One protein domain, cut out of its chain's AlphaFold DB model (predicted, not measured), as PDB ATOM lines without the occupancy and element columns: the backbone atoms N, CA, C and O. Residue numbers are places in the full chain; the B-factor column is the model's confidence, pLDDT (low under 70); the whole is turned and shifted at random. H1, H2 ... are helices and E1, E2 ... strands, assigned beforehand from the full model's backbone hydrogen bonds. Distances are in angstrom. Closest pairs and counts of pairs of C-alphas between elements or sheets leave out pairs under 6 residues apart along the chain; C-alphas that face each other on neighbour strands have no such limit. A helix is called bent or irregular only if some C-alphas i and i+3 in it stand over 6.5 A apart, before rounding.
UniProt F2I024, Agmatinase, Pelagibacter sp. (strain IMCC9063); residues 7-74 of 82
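What this domain is: This is residues 7 to 74 of the 82 residues of the protein "Agmatinase" of Pelagibacter sp. (strain IMCC9063) (UniProt F2I024). Little regular structure is here: from a small parallel pair, E1 and E2, the backbone runs out to a tip where residues 33 to 38 stick out, then folds back through helix H1. The printed part has 68 residues, 24 in named elements, ordered E1, H1, H2, E2; the class is mixed, helices and strands. It is loose, with a radius of gyration of the C-alphas of 14.5 A, spanning 43 by 23 by 18 A.

How they stand to each other: After residues 7 to 21, find E1, residues 22 to 25. Its parallel neighbour is E2, residues 70 to 73, at 20 degrees; N 25 and O 72 are within hydrogen-bond range at 2.8 A. With H1, residues 40 to 51, and H2, residues 65 to 68, between these parallel strands, they form a strand-helix-strand unit, its crossover right-handed. H1 is apart from H2 and E2. H1 has 6 of 8 O i to N i+4 pairs within range; H2 is too short for any.

Where its parts are: Find C-alpha 22 at (-8.817, 4.053, -54.600), where E1 begins, 10.1 A long. H1 runs 16.9 A from C-alpha 40 at (0.684, 1.371, -30.065), irregular, with C-alphas 41 and 44 7.0 A apart. H2 measures 5.6 A; E2, 10.2 A, ends at C-alpha 73 (0.252, 2.936, -48.560).

The domain as a whole: The C-alphas farthest apart, Lys 18 and Tyr 36, are 43.7 A apart. Links E1 to H1 and H1 to H2 are long. The printed part has no cut; no printed residue is under 70 in pLDDT.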
ATOM      1  N   VAL A   7       5.013  -3.687 -53.324       95.75
ATOM      2  CA  VAL A   7       5.672  -4.799 -52.614       95.75
ATOM      3  C   VAL A   7       5.979  -4.465 -51.150       95.75
ATOM      4  O   VAL A   7       5.916  -5.327 -50.287       95.75
ATOM      5  N   SER A   8       6.308  -3.205 -50.845       95.69
ATOM      6  CA  SER A   8       6.566  -2.759 -49.464       95.69
ATOM      7  C   SER A   8       5.321  -2.206 -48.761       95.69
ATOM      8  O   SER A   8       5.374  -1.891 -47.572       95.69
ATOM      9  N   GLY A   9       4.217  -2.056 -49.493       95.62
ATOM     10  CA  GLY A   9       2.948  -1.520 -49.019       95.62
ATOM     11  C   GLY A   9       2.044  -2.588 -48.410       95.62
ATOM     12  O   GLY A   9       2.445  -3.722 -48.179       95.62
ATOM     13  N   PHE A  10       0.809  -2.202 -48.110       96.50
ATOM     14  CA  PHE A  10      -0.199  -3.092 -47.540       96.50
ATOM     15  C   PHE A  10      -0.524  -4.232 -48.516       96.50
ATOM     16  O   PHE A  10      -0.620  -3.987 -49.720       96.50
ATOM     17  N   LEU A  11      -0.657  -5.457 -47.996       96.12
ATOM     18  CA  LEU A  11      -0.805  -6.717 -48.750       96.12
ATOM     19  C   LEU A  11       0.402  -7.145 -49.607       96.12
ATOM     20  O   LEU A  11       0.338  -8.184 -50.251       96.12
ATOM     21  N   GLY A  12       1.503  -6.384 -49.637       94.88
ATOM     22  CA  GLY A  12       2.751  -6.820 -50.283       94.88
ATOM     23  C   GLY A  12       2.625  -7.153 -51.776       94.88
ATOM     24  O   GLY A  12       3.330  -8.020 -52.287       94.88
ATOM     25  N   LEU A  13       1.715  -6.485 -52.490       94.50
ATOM     26  CA  LEU A  13       1.341  -6.852 -53.856       94.50
ATOM     27  C   LEU A  13       2.514  -6.702 -54.840       94.50
ATOM     28  O   LEU A  13       3.149  -5.650 -54.919       94.50
ATOM     29  N   ALA A  14       2.745  -7.718 -55.676       92.00
ATOM     30  CA  ALA A  14       3.812  -7.702 -56.684       92.00
ATOM     31  C   ALA A  14       3.626  -6.608 -57.753       92.00
ATOM     32  O   ALA A  14       4.595  -6.077 -58.298       92.00
ATOM     33  N   LYS A  15       2.372  -6.263 -58.070       90.56
ATOM     34  CA  LYS A  15       2.017  -5.269 -59.087       90.56
ATOM     35  C   LYS A  15       0.945  -4.325 -58.564       90.56
ATOM     36  O   LYS A  15       0.152  -4.656 -57.690       90.56
ATOM     37  N   LYS A  16       0.918  -3.124 -59.136       88.25
ATOM     38  CA  LYS A  16      -0.115  -2.133 -58.847       88.25
ATOM     39  C   LYS A  16      -1.366  -2.427 -59.669       88.25
ATOM     40  O   LYS A  16      -1.299  -2.449 -60.897       88.25
ATOM     41  N   ASN A  17      -2.507  -2.530 -58.999       90.19
ATOM     42  CA  ASN A  17      -3.798  -2.670 -59.662       90.19
ATOM     43  C   ASN A  17      -4.293  -1.315 -60.194       90.19
ATOM     44  O   ASN A  17      -4.166  -0.261 -59.548       90.19
ATOM     45  N   LYS A  18      -4.840  -1.334 -61.412       89.69
ATOM     46  CA  LYS A  18      -5.540  -0.193 -62.006       89.69
ATOM     47  C   LYS A  18      -7.029  -0.376 -61.737       89.69
ATOM     48  O   LYS A  18      -7.669  -1.196 -62.376       89.69
ATOM     49  N   SER A  19      -7.559   0.400 -60.802       91.69
ATOM     50  CA  SER A  19      -8.989   0.471 -60.512       91.69
ATOM     51  C   SER A  19      -9.392   1.923 -60.278       91.69
ATOM     52  O   SER A  19      -8.559   2.743 -59.876       91.69
ATOM     53  N   LYS A  20     -10.666   2.234 -60.534       93.25
ATOM     54  CA  LYS A  20     -11.281   3.515 -60.161       93.25
ATOM     55  C   LYS A  20     -11.408   3.642 -58.637       93.25
ATOM     56  O   LYS A  20     -11.281   4.741 -58.103       93.25
ATOM     57  N   ASN A  21     -11.571   2.518 -57.938       95.69
ATOM     58  CA  ASN A  21     -11.763   2.480 -56.492       95.69
ATOM     59  C   ASN A  21     -10.403   2.605 -55.796       95.69
ATOM     60  O   ASN A  21      -9.611   1.664 -55.792       95.69
ATOM     61  N   CYS A  22     -10.104   3.776 -55.237       94.38
ATOM     62  CA  CYS A  22      -8.817   4.053 -54.600       94.38
ATOM     63  C   CYS A  22      -8.901   3.910 -53.078       94.38
ATOM     64  O   CYS A  22      -9.751   4.529 -52.447       94.38
ATOM     65  N   VAL A  23      -7.959   3.175 -52.486       95.50
ATOM     66  CA  VAL A  23      -7.869   2.959 -51.035       95.50
ATOM     67  C   VAL A  23      -6.516   3.451 -50.539       95.50
ATOM     68  O   VAL A  23      -5.472   3.078 -51.080       95.50
ATOM     69  N   TRP A  24      -6.526   4.320 -49.530       95.50
ATOM     70  CA  TRP A  24      -5.316   4.922 -48.970       95.50
ATOM     71  C   TRP A  24      -5.102   4.413 -47.551       95.50
ATOM     72  O   TRP A  24      -5.889   4.691 -46.653       95.50
ATOM     73  N   VAL A  25      -4.009   3.685 -47.350       96.44
ATOM     74  CA  VAL A  25      -3.609   3.179 -46.039       96.44
ATOM     75  C   VAL A  25      -2.660   4.190 -45.405       96.44
ATOM     76  O   VAL A  25      -1.570   4.450 -45.929       96.44
ATOM     77  N   VAL A  26      -3.083   4.765 -44.279       96.44
ATOM     78  CA  VAL A  26      -2.327   5.762 -43.512       96.44
ATOM     79  C   VAL A  26      -1.750   5.087 -42.260       96.44
ATOM     80  O   VAL A  26      -2.482   4.875 -41.294       96.44
ATOM     81  N   PRO A  27      -0.453   4.732 -42.226       95.00
ATOM     82  CA  PRO A  27       0.147   4.185 -41.016       95.00
ATOM     83  C   PRO A  27       0.311   5.289 -39.961       95.00
ATOM     84  O   PRO A  27       1.214   6.120 -40.063       95.00
ATOM     85  N   PHE A  28      -0.552   5.293 -38.941       94.81
ATOM     86  CA  PHE A  28      -0.566   6.313 -37.888       94.81
ATOM     87  C   PHE A  28      -0.397   5.703 -36.491       94.81
ATOM     88  O   PHE A  28      -1.342   5.226 -35.872       94.81
ATOM     89  N   GLY A  29       0.841   5.693 -36.000       93.38
ATOM     90  CA  GLY A  29       1.203   5.081 -34.721       93.38
ATOM     91  C   GLY A  29       1.000   6.031 -33.542       93.38
ATOM     92  O   GLY A  29       1.983   6.523 -32.986       93.38
ATOM     93  N   LEU A  30      -0.250   6.325 -33.180       92.19
ATOM     94  CA  LEU A  30      -0.560   7.225 -32.068       92.19
ATOM     95  C   LEU A  30      -0.370   6.530 -30.713       92.19
ATOM     96  O   LEU A  30      -1.052   5.561 -30.404       92.19
ATOM     97  N   GLU A  31       0.512   7.084 -29.882       92.38
ATOM     98  CA  GLU A  31       0.779   6.605 -28.511       92.38
ATOM     99  C   GLU A  31       0.174   7.510 -27.430       92.38
ATOM    100  O   GLU A  31       0.174   7.168 -26.261       92.38
ATOM    101  N   LYS A  32      -0.329   8.695 -27.785       91.44
ATOM    102  CA  LYS A  32      -0.606   9.760 -26.806       91.44
ATOM    103  C   LYS A  32      -1.625   9.380 -25.718       91.44
ATOM    104  O   LYS A  32      -1.553   9.917 -24.622       91.44
ATOM    105  N   SER A  33      -2.585   8.515 -26.028       91.12
ATOM    106  CA  SER A  33      -3.696   8.170 -25.134       91.12
ATOM    107  C   SER A  33      -3.428   6.965 -24.233       91.12
ATOM    108  O   SER A  33      -4.333   6.549 -23.514       91.12
ATOM    109  N   VAL A  34      -2.241   6.356 -24.291       92.44
ATOM    110  CA  VAL A  34      -1.943   5.193 -23.449       92.44
ATOM    111  C   VAL A  34      -1.684   5.627 -22.004       92.44
ATOM    112  O   VAL A  34      -0.980   6.604 -21.763       92.44
ATOM    113  N   SER A  35      -2.258   4.907 -21.040       92.44
ATOM    114  CA  SER A  35      -2.164   5.223 -19.605       92.44
ATOM    115  C   SER A  35      -1.402   4.180 -18.782       92.44
ATOM    116  O   SER A  35      -1.031   4.461 -17.647       92.44
ATOM    117  N   TYR A  36      -1.166   2.985 -19.335       92.81
ATOM    118  CA  TYR A  36      -0.547   1.869 -18.616       92.81
ATOM    119  C   TYR A  36       0.493   1.144 -19.479       92.81
ATOM    120  O   TYR A  36       1.694   1.301 -19.276       92.81
ATOM    121  N   GLY A  37       0.040   0.386 -20.484       91.50
ATOM    122  CA  GLY A  37       0.913  -0.287 -21.449       91.50
ATOM    123  C   GLY A  37       1.388   0.650 -22.561       91.50
ATOM    124  O   GLY A  37       0.720   1.629 -22.873       91.50
ATOM    125  N   SER A  38       2.522   0.328 -23.188       93.75
ATOM    126  CA  SER A  38       3.041   1.064 -24.349       93.75
ATOM    127  C   SER A  38       3.248   0.149 -25.557       93.75
ATOM    128  O   SER A  38       3.325  -1.071 -25.419       93.75
ATOM    129  N   GLY A  39       3.357   0.735 -26.749       93.75
ATOM    130  CA  GLY A  39       3.676   0.039 -27.993       93.75
ATOM    131  C   GLY A  39       2.737   0.328 -29.162       93.75
ATOM    132  O   GLY A  39       3.023  -0.139 -30.268       93.75
ATOM    133  N   THR A  40       1.665   1.108 -28.990       93.88
ATOM    134  CA  THR A  40       0.684   1.371 -30.065       93.88
ATOM    135  C   THR A  40       1.310   2.085 -31.268       93.88
ATOM    136  O   THR A  40       0.916   1.842 -32.411       93.88
ATOM    137  N   LYS A  41       2.382   2.862 -31.061       93.88
ATOM    138  CA  LYS A  41       3.207   3.464 -32.125       93.88
ATOM    139  C   LYS A  41       3.797   2.441 -33.093       93.88
ATOM    140  O   LYS A  41       4.047   2.765 -34.253       93.88
ATOM    141  N   ASN A  42       4.030   1.216 -32.623       94.94
ATOM    142  CA  ASN A  42       4.593   0.128 -33.417       94.94
ATOM    143  C   ASN A  42       3.513  -0.651 -34.180       94.94
ATOM    144  O   ASN A  42       3.845  -1.358 -35.134       94.94
ATOM    145  N   GLY A  43       2.239  -0.491 -33.804       95.88
ATOM    146  CA  GLY A  43       1.096  -1.186 -34.395       95.88
ATOM    147  C   GLY A  43       1.060  -1.097 -35.921       95.88
ATOM    148  O   GLY A  43       1.107  -2.138 -36.571       95.88
ATOM    149  N   PRO A  44       1.096   0.103 -36.535       96.50
ATOM    150  CA  PRO A  44       1.052   0.220 -37.992       96.50
ATOM    151  C   PRO A  44       2.190  -0.511 -38.709       96.50
ATOM    152  O   PRO A  44       1.977  -1.085 -39.773       96.50
ATOM    153  N   LYS A  45       3.398  -0.525 -38.128       95.62
ATOM    154  CA  LYS A  45       4.540  -1.257 -38.694       95.62
ATOM    155  C   LYS A  45       4.311  -2.769 -38.623       95.62
ATOM    156  O   LYS A  45       4.608  -3.470 -39.589       95.62
ATOM    157  N   ALA A  46       3.796  -3.261 -37.496       97.25
ATOM    158  CA  ALA A  46       3.483  -4.674 -37.311       97.25
ATOM    159  C   ALA A  46       2.345  -5.131 -38.238       97.25
ATOM    160  O   ALA A  46       2.501  -6.137 -38.924       97.25
ATOM    161  N   ILE A  47       1.264  -4.349 -38.338       97.38
ATOM    162  CA  ILE A  47       0.125  -4.609 -39.234       97.38
ATOM    163  C   ILE A  47       0.584  -4.644 -40.690       97.38
ATOM    164  O   ILE A  47       0.230  -5.561 -41.423       97.38
ATOM    165  N   LEU A  48       1.417  -3.686 -41.111       96.62
ATOM    166  CA  LEU A  48       1.945  -3.665 -42.473       96.62
ATOM    167  C   LEU A  48       2.732  -4.944 -42.790       96.62
ATOM    168  O   LEU A  48       2.487  -5.564 -43.821       96.62
ATOM    169  N   LYS A  49       3.619  -5.370 -41.883       96.94
ATOM    170  CA  LYS A  49       4.394  -6.610 -42.040       96.94
ATOM    171  C   LYS A  49       3.493  -7.850 -42.076       96.94
ATOM    172  O   LYS A  49       3.694  -8.717 -42.916       96.94
ATOM    173  N   ALA A  50       2.515  -7.928 -41.176       97.62
ATOM    174  CA  ALA A  50       1.590  -9.055 -41.103       97.62
ATOM    175  C   ALA A  50       0.681  -9.135 -42.340       97.62
ATOM    176  O   ALA A  50       0.407 -10.229 -42.819       97.62
ATOM    177  N   SER A  51       0.286  -7.988 -42.907       97.44
ATOM    178  CA  SER A  51      -0.595  -7.933 -44.082       97.44
ATOM    179  C   SER A  51      -0.042  -8.667 -45.305       97.44
ATOM    180  O   SER A  51      -0.810  -9.080 -46.161       97.44
ATOM    181  N   HIS A  52       1.279  -8.862 -45.392       96.69
ATOM    182  CA  HIS A  52       1.925  -9.597 -46.489       96.69
ATOM    183  C   HIS A  52       1.671 -11.107 -46.445       96.69
ATOM    184  O   HIS A  52       1.982 -11.790 -47.410       96.69
ATOM    185  N   GLN A  53       1.176 -11.625 -45.321       96.38
ATOM    186  CA  GLN A  53       0.924 -13.054 -45.109       96.38
ATOM    187  C   GLN A  53      -0.561 -13.416 -45.251       96.38
ATOM    188  O   GLN A  53      -0.934 -14.557 -45.011       96.38
ATOM    189  N   VAL A  54      -1.412 -12.443 -45.583       94.94
ATOM    190  CA  VAL A  54      -2.856 -12.649 -45.721       94.94
ATOM    191  C   VAL A  54      -3.152 -13.293 -47.073       94.94
ATOM    192  O   VAL A  54      -2.581 -12.895 -48.091       94.94
ATOM    193  N   GLU A  55      -4.060 -14.268 -47.085       94.12
ATOM    194  CA  GLU A  55      -4.582 -14.847 -48.319       94.12
ATOM    195  C   GLU A  55      -5.382 -13.803 -49.106       94.12
ATOM    196  O   GLU A  55      -6.193 -13.059 -48.560       94.12
ATOM    197  N   LEU A  56      -5.093 -13.693 -50.404       94.19
ATOM    198  CA  LEU A  56      -5.658 -12.643 -51.255       94.19
ATOM    199  C   LEU A  56      -7.005 -13.019 -51.880       94.19
ATOM    200  O   LEU A  56      -7.702 -12.132 -52.384       94.19
ATOM    201  N   PHE A  57      -7.325 -14.312 -51.896       94.94
ATOM    202  CA  PHE A  57      -8.578 -14.828 -52.418       94.94
ATOM    203  C   PHE A  57      -9.671 -14.697 -51.360       94.94
ATOM    204  O   PHE A  57      -9.461 -15.007 -50.192       94.94
ATOM    205  N   ASP A  58     -10.825 -14.208 -51.785       94.69
ATOM    206  CA  ASP A  58     -12.007 -14.062 -50.952       94.69
ATOM    207  C   ASP A  58     -12.917 -15.272 -51.180       94.69
ATOM    208  O   ASP A  58     -13.470 -15.440 -52.269       94.69
ATOM    209  N   GLU A  59     -13.024 -16.134 -50.170       95.50
ATOM    210  CA  GLU A  59     -13.763 -17.398 -50.235       95.50
ATOM    211  C   GLU A  59     -15.276 -17.181 -50.356       95.50
ATOM    212  O   GLU A  59     -15.959 -17.922 -51.061       95.50
ATOM    213  N   GLU A  60     -15.803 -16.146 -49.697       96.25
ATOM    214  CA  GLU A  60     -17.237 -15.844 -49.675       96.25
ATOM    215  C   GLU A  60     -17.704 -15.285 -51.022       96.25
ATOM    216  O   GLU A  60     -18.794 -15.608 -51.501       96.25
ATOM    217  N   LEU A  61     -16.865 -14.458 -51.654       95.62
ATOM    218  CA  LEU A  61     -17.154 -13.846 -52.954       95.62
ATOM    219  C   LEU A  61     -16.583 -14.627 -54.144       95.62
ATOM    220  O   LEU A  61     -16.835 -14.250 -55.291       95.62
ATOM    221  N   LEU A  62     -15.810 -15.683 -53.879       95.94
ATOM    222  CA  LEU A  62     -15.120 -16.521 -54.860       95.94
ATOM    223  C   LEU A  62     -14.287 -15.713 -55.873       95.94
ATOM    224  O   LEU A  62     -14.292 -15.997 -57.075       95.94
ATOM    225  N   GLN A  63     -13.576 -14.681 -55.409       95.00
ATOM    226  CA  GLN A  63     -12.789 -13.806 -56.284       95.00
ATOM    227  C   GLN A  63     -11.552 -13.196 -55.613       95.00
ATOM    228  O   GLN A  63     -11.447 -13.076 -54.398       95.00
ATOM    229  N   ASP A  64     -10.630 -12.698 -56.437       93.19
ATOM    230  CA  ASP A  64      -9.480 -11.903 -55.997       93.19
ATOM    231  C   ASP A  64      -9.887 -10.445 -55.688       93.19
ATOM    232  O   ASP A  64      -9.561  -9.521 -56.447       93.19
ATOM    233  N   SER A  65     -10.591 -10.211 -54.575       91.62
ATOM    234  CA  SER A  65     -11.159  -8.899 -54.203       91.62
ATOM    235  C   SER A  65     -10.141  -7.747 -54.264       91.62
ATOM    236  O   SER A  65     -10.471  -6.633 -54.681       91.62
ATOM    237  N   TYR A  66      -8.867  -8.001 -53.942       92.19
ATOM    238  CA  TYR A  66      -7.803  -6.986 -53.993       92.19
ATOM    239  C   TYR A  66      -7.554  -6.406 -55.402       92.19
ATOM    240  O   TYR A  66      -7.040  -5.287 -55.527       92.19
ATOM    241  N   LYS A  67      -7.915  -7.125 -56.477       93.56
ATOM    242  CA  LYS A  67      -7.800  -6.645 -57.870       93.56
ATOM    243  C   LYS A  67      -8.757  -5.497 -58.169       93.56
ATOM    244  O   LYS A  67      -8.437  -4.628 -58.983       93.56
ATOM    245  N   ASN A  68      -9.869  -5.435 -57.443       93.69
ATOM    246  CA  ASN A  68     -10.916  -4.437 -57.634       93.69
ATOM    247  C   ASN A  68     -10.546  -3.067 -57.042       93.69
ATOM    248  O   ASN A  68     -11.258  -2.090 -57.282       93.69
ATOM    249  N   PHE A  69      -9.420  -2.947 -56.327       95.00
ATOM    250  CA  PHE A  69      -9.004  -1.718 -55.648       95.00
ATOM    251  C   PHE A  69      -7.582  -1.283 -56.017       95.00
ATOM    252  O   PHE A  69      -6.650  -2.079 -56.123       95.00
ATOM    253  N   GLN A  70      -7.386   0.027 -56.157       95.25
ATOM    254  CA  GLN A  70      -6.069   0.647 -56.209       95.25
ATOM    255  C   GLN A  70      -5.627   1.012 -54.788       95.25
ATOM    256  O   GLN A  70      -5.934   2.094 -54.284       95.25
ATOM    257  N   ILE A  71      -4.864   0.118 -54.168       95.69
ATOM    258  CA  ILE A  71      -4.337   0.304 -52.814       95.69
ATOM    259  C   ILE A  71      -3.038   1.117 -52.868       95.69
ATOM    260  O   ILE A  71      -2.139   0.844 -53.669       95.69
ATOM    261  N   LYS A  72      -2.933   2.138 -52.014       95.69
ATOM    262  CA  LYS A  72      -1.718   2.940 -51.824       95.69
ATOM    263  C   LYS A  72      -1.423   3.088 -50.342       95.69
ATOM    264  O   LYS A  72      -2.261   3.565 -49.586       95.69
ATOM    265  N   THR A  73      -0.204   2.752 -49.940       97.12
ATOM    266  CA  THR A  73       0.252   2.936 -48.560       97.12
ATOM    267  C   THR A  73       1.171   4.143 -48.481       97.12
ATOM    268  O   THR A  73       2.156   4.237 -49.218       97.12
ATOM    269  N   LEU A  74       0.838   5.089 -47.606       96.88
ATOM    270  CA  LEU A  74       1.690   6.245 -47.340       96.88
ATOM    271  C   LEU A  74       2.962   5.810 -46.610       96.88
ATOM    272  O   LEU A  74       2.937   4.891 -45.790       96.88
TER     273      LEU A  74